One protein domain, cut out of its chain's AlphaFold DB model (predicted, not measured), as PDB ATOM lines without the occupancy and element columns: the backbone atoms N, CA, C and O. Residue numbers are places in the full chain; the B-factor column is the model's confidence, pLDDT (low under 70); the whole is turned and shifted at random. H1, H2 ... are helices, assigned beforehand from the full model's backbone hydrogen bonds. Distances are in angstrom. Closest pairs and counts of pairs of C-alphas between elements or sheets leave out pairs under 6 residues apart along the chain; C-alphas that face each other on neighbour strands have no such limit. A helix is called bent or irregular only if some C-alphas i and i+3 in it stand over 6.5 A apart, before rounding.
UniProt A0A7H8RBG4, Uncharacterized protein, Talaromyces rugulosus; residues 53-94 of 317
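Overview. This is residues 53 to 94 of the 317 residues of an uncharacterized protein of Talaromyces rugulosus (UniProt A0A7H8RBG4). The model is an open, three-sided frame: the long helix H2 makes one side, the shorter helix H1 makes the side across from it, and the loop of residues 66 to 74 joins them at one end. The space between the two helices is empty, and the chain folds back through the loop without packing H1 on H2. The printed part has 42 residues with two named helices, in the order H1, H2, and no named strand; the class is all helix. The whole is loose, with a radius of gyration of the C-alphas of 11.7 A, and flat, with spans of 32 by 25 by 12 A.

Arrangement. H2, residues 75 to 93, is the longest helix, with 19 residues. H1, residues 53 to 65, is apart from it: no C-alpha of the one is within 8 A of the other. The link from H1 to H2 is short, with 9 residues. Residues 53 to 69, of which 53 to 65 belong to H1, stand free, and so do residues 82 to 94, of which 82 to 93 belong to H2. In H1 and H2 every O i to N i+4 pair is within hydrogen-bond range.

Along the chain. H2 runs from C-alpha 75 at (14.468, -36.022, 26.819) to C-alpha 93 at (18.194, -40.061, 0.874), 26.5 A from first to last C-alpha. H1 begins at C-alpha 53 at (34.737, -38.369, 8.077) and measures 18.0 A from first to last C-alpha. Neither helix is bent.

Size, cuts and confidence. The two C-alphas farthest apart are those of Gly 72 and Asp 94, 32.5 A. The C-alphas of Leu 53 and Asp 94, the first and last printed, are 20.0 A apart. The printed part has no cut. Its mean pLDDT is 70.1, and residues 63 to 73 and 91 to 94 are under 70.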
ATOM      1  N   LEU A  53      36.180 -38.138   8.040       70.06
ATOM      2  CA  LEU A  53      34.737 -38.369   8.077       70.06
ATOM      3  C   LEU A  53      34.414 -39.833   8.393       70.06
ATOM      4  O   LEU A  53      33.557 -40.103   9.244       70.06
ATOM      5  N   GLU A  54      35.109 -40.775   7.754       77.88
ATOM      6  CA  GLU A  54      34.920 -42.207   7.982       77.88
ATOM      7  C   GLU A  54      35.325 -42.601   9.410       77.88
ATOM      8  O   GLU A  54      34.569 -43.278  10.117       77.88
ATOM      9  N   THR A  55      36.455 -42.091   9.908       77.19
ATOM     10  CA  THR A  55      36.884 -42.317  11.297       77.19
ATOM     11  C   THR A  55      35.967 -41.639  12.318       77.19
ATOM     12  O   THR A  55      35.692 -42.225  13.374       77.19
ATOM     13  N   ARG A  56      35.406 -40.455  12.022       74.56
ATOM     14  CA  ARG A  56      34.368 -39.821  12.858       74.56
ATOM     15  C   ARG A  56      33.081 -40.635  12.881       74.56
ATOM     16  O   ARG A  56      32.534 -40.833  13.966       74.56
ATOM     17  N   LEU A  57      32.610 -41.133  11.739       77.00
ATOM     18  CA  LEU A  57      31.419 -41.986  11.656       77.00
ATOM     19  C   LEU A  57      31.629 -43.311  12.395       77.00
ATOM     20  O   LEU A  57      30.767 -43.711  13.180       77.00
ATOM     21  N   ALA A  58      32.794 -43.943  12.236       80.94
ATOM     22  CA  ALA A  58      33.160 -45.156  12.962       80.94
ATOM     23  C   ALA A  58      33.213 -44.919  14.480       80.94
ATOM     24  O   ALA A  58      32.702 -45.728  15.258       80.94
ATOM     25  N   ARG A  59      33.763 -43.781  14.921       73.31
ATOM     26  CA  ARG A  59      33.795 -43.390  16.338       73.31
ATOM     27  C   ARG A  59      32.390 -43.116  16.886       73.31
ATOM     28  O   ARG A  59      32.088 -43.541  17.997       73.31
ATOM     29  N   ILE A  60      31.517 -42.456  16.122       70.62
ATOM     30  CA  ILE A  60      30.116 -42.210  16.509       70.62
ATOM     31  C   ILE A  60      29.337 -43.528  16.588       70.62
ATOM     32  O   ILE A  60      28.602 -43.740  17.549       70.62
ATOM     33  N   ALA A  61      29.543 -44.449  15.644       75.62
ATOM     34  CA  ALA A  61      28.935 -45.777  15.670       75.62
ATOM     35  C   ALA A  61      29.407 -46.602  16.879       75.62
ATOM     36  O   ALA A  61      28.594 -47.254  17.531       75.62
ATOM     37  N   GLN A  62      30.694 -46.525  17.238       74.44
ATOM     38  CA  GLN A  62      31.231 -47.152  18.452       74.44
ATOM     39  C   GLN A  62      30.651 -46.530  19.732       74.44
ATOM     40  O   GLN A  62      30.299 -47.261  20.658       74.44
ATOM     41  N   LEU A  63      30.486 -45.203  19.776       64.19
ATOM     42  CA  LEU A  63      29.844 -44.497  20.892       64.19
ATOM     43  C   LEU A  63      28.341 -44.804  21.001       64.19
ATOM     44  O   LEU A  63      27.813 -44.866  22.107       64.19
ATOM     45  N   ALA A  64      27.656 -45.030  19.879       63.03
ATOM     46  CA  ALA A  64      26.251 -45.433  19.847       63.03
ATOM     47  C   ALA A  64      26.056 -46.916  20.220       63.03
ATOM     48  O   ALA A  64      25.076 -47.266  20.879       63.03
ATOM     49  N   ALA A  65      26.996 -47.787  19.834       67.56
ATOM     50  CA  ALA A  65      27.003 -49.208  20.189       67.56
ATOM     51  C   ALA A  65      27.347 -49.439  21.671       67.56
ATOM     52  O   ALA A  65      26.824 -50.366  22.292       67.56
ATOM     53  N   ALA A  66      28.171 -48.570  22.262       67.00
ATOM     54  CA  ALA A  66      28.348 -48.463  23.704       67.00
ATOM     55  C   ALA A  66      27.103 -47.798  24.327       67.00
ATOM     56  O   ALA A  66      27.113 -46.619  24.675       67.00
ATOM     57  N   GLN A  67      26.012 -48.563  24.446       55.94
ATOM     58  CA  GLN A  67      24.656 -48.152  24.863       55.94
ATOM     59  C   GLN A  67      24.521 -47.409  26.217       55.94
ATOM     60  O   GLN A  67      23.403 -47.118  26.646       55.94
ATOM     61  N   ASP A  68      25.614 -47.047  26.887       56.09
ATOM     62  CA  ASP A  68      25.601 -46.319  28.156       56.09
ATOM     63  C   ASP A  68      25.715 -44.792  28.002       56.09
ATOM     64  O   ASP A  68      25.323 -44.065  28.915       56.09
ATOM     65  N   SER A  69      26.150 -44.266  26.846       55.34
ATOM     66  CA  SER A  69      26.317 -42.809  26.684       55.34
ATOM     67  C   SER A  69      25.001 -42.045  26.453       55.34
ATOM     68  O   SER A  69      24.930 -40.852  26.741       55.34
ATOM     69  N   PHE A  70      23.942 -42.716  25.980       55.66
ATOM     70  CA  PHE A  70      22.622 -42.104  25.741       55.66
ATOM     71  C   PHE A  70      21.653 -42.213  26.927       55.66
ATOM     72  O   PHE A  70      20.591 -41.594  26.911       55.66
ATOM     73  N   ARG A  71      22.002 -42.969  27.976       60.28
ATOM     74  CA  ARG A  71      21.148 -43.151  29.165       60.28
ATOM     75  C   ARG A  71      21.094 -41.931  30.090       60.28
ATOM     76  O   ARG A  71      20.200 -41.870  30.928       60.28
ATOM     77  N   GLY A  72      22.039 -40.996  29.955       60.12
ATOM     78  CA  GLY A  72      22.121 -39.768  30.756       60.12
ATOM     79  C   GLY A  72      21.664 -38.494  30.040       60.12
ATOM     80  O   GLY A  72      21.670 -37.435  30.661       60.12
ATOM     81  N   LEU A  73      21.292 -38.575  28.757       61.94
ATOM     82  CA  LEU A  73      20.749 -37.434  28.018       61.94
ATOM     83  C   LEU A  73      19.299 -37.200  28.445       61.94
ATOM     84  O   LEU A  73      18.498 -38.136  28.513       61.94
ATOM     85  N   ASP A  74      18.971 -35.946  28.748       74.06
ATOM     86  CA  ASP A  74      17.596 -35.537  28.993       74.06
ATOM     87  C   ASP A  74      16.729 -35.751  27.735       74.06
ATOM     88  O   ASP A  74      17.218 -35.946  26.616       74.06
ATOM     89  N   GLY A  75      15.406 -35.776  27.921       75.88
ATOM     90  CA  GLY A  75      14.468 -36.022  26.819       75.88
ATOM     91  C   GLY A  75      14.616 -35.023  25.666       75.88
ATOM     92  O   GLY A  75      14.402 -35.393  24.512       75.88
ATOM     93  N   ASP A  76      15.051 -33.796  25.964       71.75
ATOM     94  CA  ASP A  76      15.312 -32.754  24.969       71.75
ATOM     95  C   ASP A  76      16.584 -33.024  24.158       71.75
ATOM     96  O   ASP A  76      16.572 -32.866  22.936       71.75
ATOM     97  N   GLY A  77      17.662 -33.499  24.786       70.00
ATOM     98  CA  GLY A  77      18.887 -33.903  24.104       70.00
ATOM     99  C   GLY A  77      18.658 -35.086  23.166       70.00
ATOM    100  O   GLY A  77      19.156 -35.095  22.041       70.00
ATOM    101  N   ARG A  78      17.827 -36.050  23.579       74.94
ATOM    102  CA  ARG A  78      17.432 -37.171  22.716       74.94
ATOM    103  C   ARG A  78      16.580 -36.712  21.530       74.94
ATOM    104  O   ARG A  78      16.869 -37.096  20.401       74.94
ATOM    105  N   ALA A  79      15.605 -35.834  21.765       70.44
ATOM    106  CA  ALA A  79      14.784 -35.260  20.701       70.44
ATOM    107  C   ALA A  79      15.600 -34.383  19.732       70.44
ATOM    108  O   ALA A  79      15.302 -34.333  18.540       70.44
ATOM    109  N   ALA A  80      16.634 -33.689  20.216       73.56
ATOM    110  CA  ALA A  80      17.536 -32.918  19.369       73.56
ATOM    111  C   ALA A  80      18.375 -33.833  18.467       73.56
ATOM    112  O   ALA A  80      18.469 -33.575  17.269       73.56
ATOM    113  N   VAL A  81      18.935 -34.918  19.012       76.12
ATOM    114  CA  VAL A  81      19.705 -35.901  18.231       76.12
ATOM    115  C   VAL A  81      18.832 -36.592  17.184       76.12
ATOM    116  O   VAL A  81      19.258 -36.695  16.038       76.12
ATOM    117  N   GLU A  82      17.606 -36.989  17.531       77.88
ATOM    118  CA  GLU A  82      16.648 -37.553  16.568       77.88
ATOM    119  C   GLU A  82      16.340 -36.555  15.436       77.88
ATOM    120  O   GLU A  82      16.423 -36.925  14.271       77.88
ATOM    121  N   ARG A  83      16.150 -35.256  15.727       78.00
ATOM    122  CA  ARG A  83      15.979 -34.230  14.673       78.00
ATOM    123  C   ARG A  83      17.206 -34.049  13.778       78.00
ATOM    124  O   ARG A  83      17.048 -33.760  12.593       78.00
ATOM    125  N   TYR A  84      18.417 -34.148  14.325       77.06
ATOM    126  CA  TYR A  84      19.640 -34.049  13.522       77.06
ATOM    127  C   TYR A  84      19.839 -35.288  12.647       77.06
ATOM    128  O   TYR A  84      20.263 -35.146  11.501       77.06
ATOM    129  N   LEU A  85      19.491 -36.475  13.151       79.31
ATOM    130  CA  LEU A  85      19.497 -37.709  12.369       79.31
ATOM    131  C   LEU A  85      18.434 -37.681  11.268       79.31
ATOM    132  O   LEU A  85      18.783 -37.947  10.126       79.31
ATOM    133  N   ASP A  86      17.207 -37.240  11.559       75.12
ATOM    134  CA  ASP A  86      16.156 -37.043  10.550       75.12
ATOM    135  C   ASP A  86      16.580 -36.016   9.481       75.12
ATOM    136  O   ASP A  86      16.279 -36.158   8.294       75.12
ATOM    137  N   GLY A  87      17.304 -34.967   9.890       74.75
ATOM    138  CA  GLY A  87      17.864 -33.962   8.987       74.75
ATOM    139  C   GLY A  87      18.943 -34.527   8.062       74.75
ATOM    140  O   GLY A  87      18.918 -34.253   6.863       74.75
ATOM    141  N   LEU A  88      19.855 -35.340   8.600       74.06
ATOM    142  CA  LEU A  88      20.901 -36.016   7.827       74.06
ATOM    143  C   LEU A  88      20.322 -37.101   6.915       74.06
ATOM    144  O   LEU A  88      20.704 -37.183   5.751       74.06
ATOM    145  N   GLU A  89      19.364 -37.888   7.401       75.31
ATOM    146  CA  GLU A  89      18.662 -38.910   6.624       75.31
ATOM    147  C   GLU A  89      17.882 -38.272   5.462       75.31
ATOM    148  O   GLU A  89      17.980 -38.732   4.324       75.31
ATOM    149  N   GLY A  90      17.214 -37.136   5.697       71.69
ATOM    150  CA  GLY A  90      16.548 -36.363   4.647       71.69
ATOM    151  C   GLY A  90      17.501 -35.751   3.612       71.69
ATOM    152  O   GLY A  90      17.114 -35.564   2.461       71.69
ATOM    153  N   GLN A  91      18.743 -35.452   3.996       67.00
ATOM    154  CA  GLN A  91      19.752 -34.868   3.110       67.00
ATOM    155  C   GLN A  91      20.525 -35.934   2.314       67.00
ATOM    156  O   GLN A  91      20.983 -35.657   1.206       67.00
ATOM    157  N   LEU A  92      20.635 -37.152   2.857       63.16
ATOM    158  CA  LEU A  92      21.340 -38.276   2.244       63.16
ATOM    159  C   LEU A  92      20.435 -39.119   1.328       63.16
ATOM    160  O   LEU A  92      20.891 -39.595   0.290       63.16
ATOM    161  N   LEU A  93      19.155 -39.290   1.679       69.00
ATOM    162  CA  LEU A  93      18.194 -40.061   0.874       69.00
ATOM    163  C   LEU A  93      17.592 -39.259  -0.288       69.00
ATOM    164  O   LEU A  93      17.114 -39.858  -1.252       69.00
ATOM    165  N   ASP A  94      17.614 -37.927  -0.219       55.97
ATOM    166  CA  ASP A  94      17.100 -37.061  -1.276       55.97
ATOM    167  C   ASP A  94      18.103 -35.944  -1.618       55.97
ATOM    168  O   ASP A  94      18.049 -34.852  -1.046       55.97
TER     169      ASP A  94